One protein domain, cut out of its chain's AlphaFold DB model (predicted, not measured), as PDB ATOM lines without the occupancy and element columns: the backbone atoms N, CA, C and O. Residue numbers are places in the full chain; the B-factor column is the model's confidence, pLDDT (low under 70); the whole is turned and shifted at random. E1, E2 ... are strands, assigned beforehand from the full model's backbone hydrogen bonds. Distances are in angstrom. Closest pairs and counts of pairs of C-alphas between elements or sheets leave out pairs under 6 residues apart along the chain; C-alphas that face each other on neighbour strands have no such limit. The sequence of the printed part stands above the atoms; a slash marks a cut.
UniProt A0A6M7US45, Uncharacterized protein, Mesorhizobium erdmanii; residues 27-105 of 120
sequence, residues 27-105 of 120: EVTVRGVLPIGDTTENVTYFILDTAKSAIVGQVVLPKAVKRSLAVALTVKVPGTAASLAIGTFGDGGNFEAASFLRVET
ATOM      1  N   GLU A  27      30.277 -36.910 -31.621       92.06
ATOM      2  CA  GLU A  27      31.603 -36.405 -31.954       92.06
ATOM      3  C   GLU A  27      31.740 -36.373 -33.472       92.06
ATOM      4  O   GLU A  27      31.536 -37.389 -34.120       92.06
ATOM      5  N   VAL A  28      32.075 -35.221 -34.042       93.12
ATOM      6  CA  VAL A  28      32.366 -35.056 -35.471       93.12
ATOM      7  C   VAL A  28      33.822 -34.669 -35.648       93.12
ATOM      8  O   VAL A  28      34.412 -34.045 -34.766       93.12
ATOM      9  N   THR A  29      34.420 -35.019 -36.782       95.38
ATOM     10  CA  THR A  29      35.814 -34.679 -37.072       95.38
ATOM     11  C   THR A  29      35.876 -33.585 -38.125       95.38
ATOM     12  O   THR A  29      35.445 -33.768 -39.258       95.38
ATOM     13  N   VAL A  30      36.445 -32.439 -37.771       95.75
ATOM     14  CA  VAL A  30      36.810 -31.392 -38.722       95.75
ATOM     15  C   VAL A  30      38.170 -31.731 -39.310       95.75
ATOM     16  O   VAL A  30      39.165 -31.753 -38.584       95.75
ATOM     17  N   ARG A  31      38.226 -31.974 -40.619       96.25
ATOM     18  CA  ARG A  31      39.464 -32.278 -41.342       96.25
ATOM     19  C   ARG A  31      39.750 -31.279 -42.442       96.25
ATOM     20  O   ARG A  31      38.834 -30.735 -43.046       96.25
ATOM     21  N   GLY A  32      41.026 -31.090 -42.745       95.06
ATOM     22  CA  GLY A  32      41.440 -30.306 -43.898       95.06
ATOM     23  C   GLY A  32      42.926 -30.009 -43.914       95.06
ATOM     24  O   GLY A  32      43.676 -30.472 -43.055       95.06
ATOM     25  N   VAL A  33      43.351 -29.223 -44.898       95.44
ATOM     26  CA  VAL A  33      44.725 -28.719 -44.997       95.44
ATOM     27  C   VAL A  33      44.666 -27.203 -44.953       95.44
ATOM     28  O   VAL A  33      43.962 -26.590 -45.753       95.44
ATOM     29  N   LEU A  34      45.383 -26.600 -44.005       93.00
ATOM     30  CA  LEU A  34      45.407 -25.149 -43.862       93.00
ATOM     31  C   LEU A  34      46.131 -24.503 -45.053       93.00
ATOM     32  O   LEU A  34      47.149 -25.039 -45.516       93.00
ATOM     33  N   PRO A  35      45.633 -23.358 -45.547       92.00
ATOM     34  CA  PRO A  35      46.257 -22.654 -46.656       92.00
ATOM     35  C   PRO A  35      47.638 -22.116 -46.261       92.00
ATOM     36  O   PRO A  35      47.906 -21.799 -45.099       92.00
ATOM     37  N   ILE A  36      48.524 -22.008 -47.250       93.25
ATOM     38  CA  ILE A  36      49.866 -21.463 -47.043       93.25
ATOM     39  C   ILE A  36      49.815 -19.936 -47.097       93.25
ATOM     40  O   ILE A  36      49.222 -19.364 -48.008       93.25
ATOM     41  N   GLY A  37      50.472 -19.288 -46.139       89.75
ATOM     42  CA  GLY A  37      50.608 -17.836 -46.077       89.75
ATOM     43  C   GLY A  37      51.389 -17.386 -44.843       89.75
ATOM     44  O   GLY A  37      51.688 -18.183 -43.953       89.75
ATOM     45  N   ASP A  38      51.723 -16.099 -44.795       85.44
ATOM     46  CA  ASP A  38      52.543 -15.510 -43.725       85.44
ATOM     47  C   ASP A  38      51.736 -15.011 -42.521       85.44
ATOM     48  O   ASP A  38      52.305 -14.543 -41.531       85.44
ATOM     49  N   THR A  39      50.409 -15.104 -42.585       76.56
ATOM     50  CA  THR A  39      49.525 -14.588 -41.545       76.56
ATOM     51  C   THR A  39      49.551 -15.476 -40.305       76.56
ATOM     52  O   THR A  39      49.387 -16.687 -40.389       76.56
ATOM     53  N   THR A  40      49.714 -14.856 -39.139       72.19
ATOM     54  CA  THR A  40      49.704 -15.523 -37.826       72.19
ATOM     55  C   THR A  40      48.380 -15.352 -37.081       72.19
ATOM     56  O   THR A  40      48.279 -15.733 -35.918       72.19
ATOM     57  N   GLU A  41      47.372 -14.765 -37.727       90.19
ATOM     58  CA  GLU A  41      46.068 -14.522 -37.116       90.19
ATOM     59  C   GLU A  41      45.245 -15.807 -37.019       90.19
ATOM     60  O   GLU A  41      45.232 -16.637 -37.934       90.19
ATOM     61  N   ASN A  42      44.542 -15.955 -35.901       92.44
ATOM     62  CA  ASN A  42      43.619 -17.056 -35.688       92.44
ATOM     63  C   ASN A  42      42.223 -16.645 -36.150       92.44
ATOM     64  O   ASN A  42      41.771 -15.532 -35.888       92.44
ATOM     65  N   VAL A  43      41.531 -17.575 -36.794       94.31
ATOM     66  CA  VAL A  43      40.160 -17.420 -37.266       94.31
ATOM     67  C   VAL A  43      39.293 -18.474 -36.589       94.31
ATOM     68  O   VAL A  43      39.669 -19.646 -36.484       94.31
ATOM     69  N   THR A  44      38.123 -18.049 -36.120       95.88
ATOM     70  CA  THR A  44      37.100 -18.953 -35.600       95.88
ATOM     71  C   THR A  44      36.232 -19.433 -36.752       95.88
ATOM     72  O   THR A  44      35.538 -18.642 -37.387       95.88
ATOM     73  N   TYR A  45      36.256 -20.735 -36.996       96.69
ATOM     74  CA  TYR A  45      35.359 -21.407 -37.919       96.69
ATOM     75  C   TYR A  45      34.194 -22.005 -37.137       96.69
ATOM     76  O   TYR A  45      34.377 -22.603 -36.077       96.69
ATOM     77  N   PHE A  46      32.994 -21.877 -37.678       97.00
ATOM     78  CA  PHE A  46      31.761 -22.380 -37.098       97.00
ATOM     79  C   PHE A  46      31.303 -23.623 -37.842       97.00
ATOM     80  O   PHE A  46      31.365 -23.682 -39.070       97.00
ATOM     81  N   ILE A  47      30.815 -24.600 -37.084       96.44
ATOM     82  CA  ILE A  47      30.074 -25.734 -37.618       96.44
ATOM     83  C   ILE A  47      28.598 -25.347 -37.596       96.44
ATOM     84  O   ILE A  47      28.029 -25.109 -36.526       96.44
ATOM     85  N   LEU A  48      27.994 -25.272 -38.773       95.88
ATOM     86  CA  LEU A  48      26.604 -24.897 -38.982       95.88
ATOM     87  C   LEU A  48      25.781 -26.143 -39.316       95.88
ATOM     88  O   LEU A  48      26.115 -26.865 -40.253       95.88
ATOM     89  N   ASP A  49      24.691 -26.370 -38.581       94.75
ATOM     90  CA  ASP A  49      23.614 -27.259 -39.016       94.75
ATOM     91  C   ASP A  49      22.753 -26.487 -40.017       94.75
ATOM     92  O   ASP A  49      21.963 -25.620 -39.635       94.75
ATOM     93  N   THR A  50      22.933 -26.766 -41.306       92.50
ATOM     94  CA  THR A  50      22.261 -26.043 -42.393       92.50
ATOM     95  C   THR A  50      20.776 -26.373 -42.487       92.50
ATOM     96  O   THR A  50      20.019 -25.576 -43.030       92.50
ATOM     97  N   ALA A  51      20.332 -27.501 -41.923       91.06
ATOM     98  CA  ALA A  51      18.915 -27.846 -41.876       91.06
ATOM     99  C   ALA A  51      18.164 -27.021 -40.819       91.06
ATOM    100  O   ALA A  51      16.981 -26.732 -40.989       91.06
ATOM    101  N   LYS A  52      18.846 -26.633 -39.733       91.25
ATOM    102  CA  LYS A  52      18.271 -25.826 -38.642       91.25
ATOM    103  C   LYS A  52      18.741 -24.373 -38.623       91.25
ATOM    104  O   LYS A  52      18.301 -23.616 -37.762       91.25
ATOM    105  N   SER A  53      19.647 -23.995 -39.523       91.00
ATOM    106  CA  SER A  53      20.330 -22.695 -39.535       91.00
ATOM    107  C   SER A  53      20.917 -22.326 -38.167       91.00
ATOM    108  O   SER A  53      20.779 -21.198 -37.700       91.00
ATOM    109  N   ALA A  54      21.549 -23.297 -37.502       92.81
ATOM    110  CA  ALA A  54      22.027 -23.158 -36.129       92.81
ATOM    111  C   ALA A  54      23.516 -23.490 -36.017       92.81
ATOM    112  O   ALA A  54      23.980 -24.504 -36.541       92.81
ATOM    113  N   ILE A  55      24.270 -22.651 -35.305       95.06
ATOM    114  CA  ILE A  55      25.666 -22.942 -34.971       95.06
ATOM    115  C   ILE A  55      25.672 -24.042 -33.913       95.06
ATOM    116  O   ILE A  55      25.118 -23.879 -32.827       95.06
ATOM    117  N   VAL A  56      26.307 -25.161 -34.238       94.94
ATOM    118  CA  VAL A  56      26.351 -26.358 -33.389       94.94
ATOM    119  C   VAL A  56      27.743 -26.657 -32.846       94.94
ATOM    120  O   VAL A  56      27.890 -27.503 -31.969       94.94
ATOM    121  N   GLY A  57      28.763 -25.955 -33.340       94.44
ATOM    122  CA  GLY A  57      30.137 -26.081 -32.878       94.44
ATOM    123  C   GLY A  57      31.023 -24.965 -33.415       94.44
ATOM    124  O   GLY A  57      30.622 -24.189 -34.282       94.44
ATOM    125  N   GLN A  58      32.244 -24.895 -32.901       96.00
ATOM    126  CA  GLN A  58      33.265 -23.968 -33.375       96.00
ATOM    127  C   GLN A  58      34.655 -24.570 -33.197       96.00
ATOM    128  O   GLN A  58      34.880 -25.377 -32.293       96.00
ATOM    129  N   VAL A  59      35.587 -24.150 -34.044       95.25
ATOM    130  CA  VAL A  59      37.012 -24.463 -33.949       95.25
ATOM    131  C   VAL A  59      37.815 -23.206 -34.246       95.25
ATOM    132  O   VAL A  59      37.428 -22.398 -35.083       95.25
ATOM    133  N   VAL A  60      38.947 -23.040 -33.572       95.56
ATOM    134  CA  VAL A  60      39.860 -21.920 -33.818       95.56
ATOM    135  C   VAL A  60      41.085 -22.464 -34.533       95.56
ATOM    136  O   VAL A  60      41.748 -23.363 -34.019       95.56
ATOM    137  N   LEU A  61      41.372 -21.940 -35.723       94.00
ATOM    138  CA  LEU A  61      42.491 -22.373 -36.558       94.00
ATOM    139  C   LEU A  61      43.280 -21.156 -37.053       94.00
ATOM    140  O   LEU A  61      42.699 -20.086 -37.231       94.00
ATOM    141  N   PRO A  62      44.591 -21.288 -37.305       92.06
ATOM    142  CA  PRO A  62      45.347 -20.254 -38.000       92.06
ATOM    143  C   PRO A  62      44.743 -19.992 -39.380       92.06
ATOM    144  O   PRO A  62      44.428 -20.942 -40.102       92.06
ATOM    145  N   LYS A  63      44.629 -18.721 -39.774       90.50
ATOM    146  CA  LYS A  63      44.149 -18.348 -41.110       90.50
ATOM    147  C   LYS A  63      45.035 -18.910 -42.212       90.50
ATOM    148  O   LYS A  63      44.532 -19.288 -43.262       90.50
ATOM    149  N   ALA A  64      46.342 -18.927 -41.972       90.06
ATOM    150  CA  ALA A  64      47.338 -19.478 -42.869       90.06
ATOM    151  C   ALA A  64      48.545 -19.996 -42.077       90.06
ATOM    152  O   ALA A  64      48.720 -19.694 -40.896       90.06
ATOM    153  N   VAL A  65      49.375 -20.807 -42.725       90.12
ATOM    154  CA  VAL A  65      50.580 -21.402 -42.133       90.12
ATOM    155  C   VAL A  65      51.765 -21.315 -43.095       90.12
ATOM    156  O   VAL A  65      51.607 -21.398 -44.308       90.12
ATOM    157  N   LYS A  66      52.993 -21.221 -42.572       90.00
ATOM    158  CA  LYS A  66      54.217 -21.121 -43.402       90.00
ATOM    159  C   LYS A  66      54.542 -22.379 -44.216       90.00
ATOM    160  O   LYS A  66      55.418 -22.360 -45.074       90.00
ATOM    161  N   ARG A  67      53.906 -23.500 -43.890       88.62
ATOM    162  CA  ARG A  67      54.060 -24.800 -44.549       88.62
ATOM    163  C   ARG A  67      52.723 -25.521 -44.500       88.62
ATOM    164  O   ARG A  67      52.000 -25.327 -43.527       88.62
ATOM    165  N   SER A  68      52.423 -26.367 -45.484       88.69
ATOM    166  CA  SER A  68      51.199 -27.177 -45.464       88.69
ATOM    167  C   SER A  68      51.054 -27.926 -44.141       88.69
ATOM    168  O   SER A  68      51.971 -28.630 -43.715       88.69
ATOM    169  N   LEU A  69      49.891 -27.777 -43.511       92.00
ATOM    170  CA  LEU A  69      49.550 -28.441 -42.260       92.00
ATOM    171  C   LEU A  69      48.172 -29.082 -42.397       92.00
ATOM    172  O   LEU A  69      47.178 -28.381 -42.589       92.00
ATOM    173  N   ALA A  70      48.121 -30.408 -42.298       94.25
ATOM    174  CA  ALA A  70      46.865 -31.136 -42.189       94.25
ATOM    175  C   ALA A  70      46.345 -31.052 -40.750       94.25
ATOM    176  O   ALA A  70      47.114 -31.180 -39.796       94.25
ATOM    177  N   VAL A  71      45.040 -30.852 -40.605       94.12
ATOM    178  CA  VAL A  71      44.359 -30.769 -39.315       94.12
ATOM    179  C   VAL A  71      43.246 -31.807 -39.241       94.12
ATOM    180  O   VAL A  71      42.579 -32.092 -40.235       94.12
ATOM    181  N   ALA A  72      43.061 -32.371 -38.050       95.50
ATOM    182  CA  ALA A  72      41.957 -33.254 -37.706       95.50
ATOM    183  C   ALA A  72      41.553 -32.957 -36.258       95.50
ATOM    184  O   ALA A  72      42.304 -33.261 -35.334       95.50
ATOM    185  N   LEU A  73      40.403 -32.309 -36.068       94.50
ATOM    186  CA  LEU A  73      39.903 -31.908 -34.754       94.50
ATOM    187  C   LEU A  73      38.570 -32.584 -34.479       94.50
ATOM    188  O   LEU A  73      37.637 -32.457 -35.266       94.50
ATOM    189  N   THR A  74      38.464 -33.249 -33.337       94.25
ATOM    190  CA  THR A  74      37.198 -33.812 -32.867       94.25
ATOM    191  C   THR A  74      36.403 -32.742 -32.126       94.25
ATOM    192  O   THR A  74      36.909 -32.109 -31.199       94.25
ATOM    193  N   VAL A  75      35.151 -32.542 -32.528       94.06
ATOM    194  CA  VAL A  75      34.240 -31.537 -31.979       94.06
ATOM    195  C   VAL A  75      32.954 -32.221 -31.546       94.06
ATOM    196  O   VAL A  75      32.391 -33.030 -32.277       94.06
ATOM    197  N   LYS A  76      32.471 -31.885 -30.353       92.94
ATOM    198  CA  LYS A  76      31.182 -32.362 -29.852       92.94
ATOM    199  C   LYS A  76      30.072 -31.443 -30.339       92.94
ATOM    200  O   LYS A  76      30.137 -30.241 -30.099       92.94
ATOM    201  N   VAL A  77      29.064 -32.012 -30.991       91.88
ATOM    202  CA  VAL A  77      27.885 -31.291 -31.492       91.88
ATOM    203  C   VAL A  77      26.605 -32.009 -31.045       91.88
ATOM    204  O   VAL A  77      26.650 -33.201 -30.724       91.88
ATOM    205  N   PRO A  78      25.443 -31.334 -31.004       90.12
ATOM    206  CA  PRO A  78      24.173 -32.002 -30.755       90.12
ATOM    207  C   PRO A  78      23.920 -33.088 -31.808       90.12
ATOM    208  O   PRO A  78      23.971 -32.831 -33.005       90.12
ATOM    209  N   GLY A  79      23.587 -34.295 -31.368       82.75
ATOM    210  CA  GLY A  79      23.307 -35.471 -32.197       82.75
ATOM    211  C   GLY A  79      22.037 -35.373 -33.035       82.75
ATOM    212  O   GLY A  79      21.785 -36.232 -33.868       82.75
ATOM    213  N   THR A  80      21.242 -34.319 -32.848       82.19
ATOM    214  CA  THR A  80      20.156 -33.985 -33.777       82.19
ATOM    215  C   THR A  80      20.666 -33.297 -35.043       82.19
ATOM    216  O   THR A  80      19.868 -33.073 -35.953       82.19
ATOM    217  N   ALA A  81      21.938 -32.888 -35.099       84.25
ATOM    218  CA  ALA A  81      22.510 -32.226 -36.261       84.25
ATOM    219  C   ALA A  81      22.735 -33.231 -37.396       84.25
ATOM    220  O   ALA A  81      23.335 -34.282 -37.189       84.25
ATOM    221  N   ALA A  82      22.229 -32.904 -38.586       78.00
ATOM    222  CA  ALA A  82      22.205 -33.826 -39.723       78.00
ATOM    223  C   ALA A  82      23.038 -33.314 -40.907       78.00
ATOM    224  O   ALA A  82      23.859 -34.051 -41.446       78.00
ATOM    225  N   SER A  83      22.866 -32.042 -41.277       90.62
ATOM    226  CA  SER A  83      23.536 -31.429 -42.428       90.62
ATOM    227  C   SER A  83      24.570 -30.420 -41.949       90.62
ATOM    228  O   SER A  83      24.239 -29.276 -41.654       90.62
ATOM    229  N   LEU A  84      25.827 -30.850 -41.835       93.75
ATOM    230  CA  LEU A  84      26.896 -30.032 -41.262       93.75
ATOM    231  C   LEU A  84      27.725 -29.337 -42.344       93.75
ATOM    232  O   LEU A  84      28.218 -29.975 -43.272       93.75
ATOM    233  N   ALA A  85      27.935 -28.035 -42.177       95.06
ATOM    234  CA  ALA A  85      28.882 -27.241 -42.949       95.06
ATOM    235  C   ALA A  85      29.891 -26.569 -42.013       95.06
ATOM    236  O   ALA A  85      29.587 -26.322 -40.849       95.06
ATOM    237  N   ILE A  86      31.085 -26.253 -42.516       97.19
ATOM    238  CA  ILE A  86      32.102 -25.507 -41.768       97.19
ATOM    239  C   ILE A  86      32.538 -24.265 -42.538       97.19
ATOM    240  O   ILE A  86      32.730 -24.315 -43.752       97.19
ATOM    241  N   GLY A  87      32.667 -23.144 -41.834       96.62
ATOM    242  CA  GLY A  87      32.908 -21.853 -42.464       96.62
ATOM    243  C   GLY A  87      32.996 -20.701 -41.477       96.62
ATOM    244  O   GLY A  87      33.018 -20.904 -40.266       96.62
ATOM    245  N   THR A  88      33.053 -19.488 -42.003       96.56
ATOM    246  CA  THR A  88      33.067 -18.236 -41.235       96.56
ATOM    247  C   THR A  88      31.831 -17.409 -41.561       96.56
ATOM    248  O   THR A  88      31.165 -17.658 -42.559       96.56
ATOM    249  N   PHE A  89      31.519 -16.412 -40.739       94.25
ATOM    250  CA  PHE A  89      30.537 -15.395 -41.108       94.25
ATOM    251  C   PHE A  89      31.284 -14.163 -41.616       94.25
ATOM    252  O   PHE A  89      32.123 -13.628 -40.894       94.25
ATOM    253  N   GLY A  90      31.021 -13.762 -42.861       89.81
ATOM    254  CA  GLY A  90      31.583 -12.541 -43.439       89.81
ATOM    255  C   GLY A  90      30.933 -11.281 -42.858       89.81
ATOM    256  O   GLY A  90      29.954 -11.357 -42.114       89.81
ATOM    257  N   ASP A  91      31.425 -10.105 -43.251       87.69
ATOM    258  CA  ASP A  91      30.979  -8.809 -42.707       87.69
ATOM    259  C   ASP A  91      29.478  -8.525 -42.921       87.69
ATOM    260  O   ASP A  91      28.858  -7.776 -42.169       87.69
ATOM    261  N   GLY A  92      28.867  -9.154 -43.930       85.50
ATOM    262  CA  GLY A  92      27.427  -9.080 -44.200       85.50
ATOM    263  C   GLY A  92      26.567 -10.070 -43.403       85.50
ATOM    264  O   GLY A  92      25.375 -10.172 -43.670       85.50
ATOM    265  N   GLY A  93      27.156 -10.849 -42.488       88.56
ATOM    266  CA  GLY A  93      26.469 -11.905 -41.734       88.56
ATOM    267  C   GLY A  93      26.176 -13.176 -42.543       88.56
ATOM    268  O   GLY A  93      25.518 -14.085 -42.041       88.56
ATOM    269  N   ASN A  94      26.665 -13.260 -43.783       93.06
ATOM    270  CA  ASN A  94      26.524 -14.450 -44.617       93.06
ATOM    271  C   ASN A  94      27.510 -15.530 -44.180       93.06
ATOM    272  O   ASN A  94      28.666 -15.236 -43.870       93.06
ATOM    273  N   PHE A  95      27.059 -16.782 -44.199       94.75
ATOM    274  CA  PHE A  95      27.930 -17.922 -43.951       94.75
ATOM    275  C   PHE A  95      28.758 -18.246 -45.199       94.75
ATOM    276  O   PHE A  95      28.215 -18.577 -46.254       94.75
ATOM    277  N   GLU A  96      30.076 -18.181 -45.061       95.69
ATOM    278  CA  GLU A  96      31.055 -18.485 -46.096       95.69
ATOM    279  C   GLU A  96      31.718 -19.829 -45.789       95.69
ATOM    280  O   GLU A  96      32.493 -19.964 -44.839       95.69
ATOM    281  N   ALA A  97      31.395 -20.847 -46.589       94.75
ATOM    282  CA  ALA A  97      31.938 -22.185 -46.405       94.75
ATOM    283  C   ALA A  97      33.455 -22.217 -46.663       94.75
ATOM    284  O   ALA A  97      33.945 -21.763 -47.698       94.75
ATOM    285  N   ALA A  98      34.202 -22.819 -45.739       95.62
ATOM    286  CA  ALA A  98      35.640 -23.001 -45.868       95.62
ATOM    287  C   ALA A  98      35.936 -24.272 -46.676       95.62
ATOM    288  O   ALA A  98      36.064 -25.352 -46.113       95.62
ATOM    289  N   SER A  99      36.080 -24.157 -47.998       93.50
ATOM    290  CA  SER A  99      36.223 -25.305 -48.918       93.50
ATOM    291  C   SER A  99      37.422 -26.233 -48.652       93.50
ATOM    292  O   SER A  99      37.446 -27.367 -49.132       93.50
ATOM    293  N   PHE A 100      38.432 -25.759 -47.918       93.31
ATOM    294  CA  PHE A 100      39.607 -26.540 -47.512       93.31
ATOM    295  C   PHE A 100      39.391 -27.335 -46.214       93.31
ATOM    296  O   PHE A 100      40.237 -28.159 -45.866       93.31
ATOM    297  N   LEU A 101      38.274 -27.106 -45.517       95.81
ATOM    298  CA  LEU A 101      37.825 -27.866 -44.355       95.81
ATOM    299  C   LEU A 101      36.573 -28.673 -44.704       95.81
ATOM    300  O   LEU A 101      35.759 -28.291 -45.542       95.81
ATOM    301  N   ARG A 102      36.406 -29.809 -44.037       94.75
ATOM    302  CA  ARG A 102      35.242 -30.685 -44.156       94.75
ATOM    303  C   ARG A 102      34.867 -31.217 -42.785       94.75
ATOM    304  O   ARG A 102      35.739 -31.428 -41.944       94.75
ATOM    305  N   VAL A 103      33.575 -31.431 -42.577       94.44
ATOM    306  CA  VAL A 103      33.056 -32.076 -41.370       94.44
ATOM    307  C   VAL A 103      32.732 -33.518 -41.720       94.44
ATOM    308  O   VAL A 103      31.887 -33.783 -42.569       94.44
ATOM    309  N   GLU A 104      33.423 -34.442 -41.074       92.56
ATOM    310  CA  GLU A 104      33.167 -35.871 -41.161       92.56
ATOM    311  C   GLU A 104      32.346 -36.271 -39.937       92.56
ATOM    312  O   GLU A 104      32.807 -36.170 -38.796       92.56
ATOM    313  N   THR A 105      31.110 -36.704 -40.160       85.69
ATOM    314  CA  THR A 105      30.351 -37.402 -39.128       85.69
ATOM    315  C   THR A 105      30.866 -38.837 -39.045       85.69
ATOM    316  O   THR A 105      31.187 -39.431 -40.078       85.69
TER     317      THR A 105
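What this domain is: This is residues 27 to 105 of the 120 residues of an uncharacterized protein of Mesorhizobium erdmanii (UniProt A0A6M7US45). Two small twisted sheets lie face to face as a sandwich, with E4, E1 and E7 in one layer and E3, E2, E5 and E6 in the other, the strands of the one at 33 degrees to those of the other. The hairpin of E5 and E6 runs crosswise to the long strands, and its turn at residues 90 to 93 sticks out from the sandwich. The printed part has 79 residues with no named helix and seven named strands, E1 to E7 in order along the chain, and its class is all strand. Both sheets, in the orders E4, E1, E7 and E3, E2, E5, E6, are antiparallel. The whole is compact, with a radius of gyration of the C-alphas of 12.5 A, and flat in outline, spanning 38 by 29 by 16 A.

How they stand to each other: E1, residues 27 to 34, is the inner strand of its sheet, between the edge strands E4, residues 69 to 78, and E7, residues 101 to 104. E4 and E1 are antiparallel at 154 degrees; N 30 and O 73 are 2.8 A apart, within hydrogen-bond range. E1 and E7 are antiparallel at 156 degrees, with N 31 and O 102 at 2.9 A. This sheet is only just strongly twisted, with C-alphas up to 4.2 A off its best plane. In the other sheet E2, residues 42 to 49, and E3, residues 54 to 62, form a hairpin, antiparallel at 156 degrees, with N 45 and O 59 at 2.8 A. E3, an edge strand, bends by 58 degrees at residue 57. E2 also has E5, residues 84 to 89, as an antiparallel neighbour at 136 degrees, with N 46 and O 87 at 2.8 A. E5 and E6, residues 95 to 97, form a second hairpin, antiparallel at 118 degrees, with N 96 and O 88 at 2.8 A; E6 is the other edge strand. The pairing of E5 is staggered: residues 84 to 87 pair with E2 and residues 87 to 89 with E6. This sheet is strongly twisted, with C-alphas up to 5.4 A off its best plane. The two sheets form a sandwich, two sheets face to face: the parts that face each other are 9.9 A centre to centre and their best planes 15 degrees apart. Between the sheets, the closest C-alphas of E3 and E4 are those of Val 56 and Val 77, at 5.5 A, and the closest of E5 and E7 are those of Leu 84 and Val 103, at 6.5 A. E2 and E4 are near each other, with 5 pairs of C-alphas within 10 A. E1 and E5 are only just apart, their closest C-alphas 8.1 A from each other.

Where its parts are: E1 begins at C-alpha 27, (31.603, -36.405, -31.954), and is 21.4 A long from first to last C-alpha. E2 is 22.7 A long and E3 23.6 A. E4, the longest strand with 10 residues, measures 28.1 A and begins at C-alpha 69, (49.550, -28.441, -42.260). E5 is 15.1 A long, E6 6.3 A and E7 9.8 A. E7 ends at C-alpha 104, (33.167, -35.871, -41.161).

The domain as a whole: The two C-alphas farthest apart are those of Asp 38 and Thr 80, at 38.6 A, while the first and last printed C-alphas, Glu 27 and Thr 105, are 7.4 A apart. The chain changes from one sheet to the other at the links E1 to E2, E3 to E4, E4 to E5 and E6 to E7. No link is long; E1 to E2 and E3 to E4 are short and the other four are tight. The printed part has no cut. Its mean pLDDT is 92.1, and no printed residue is under 70.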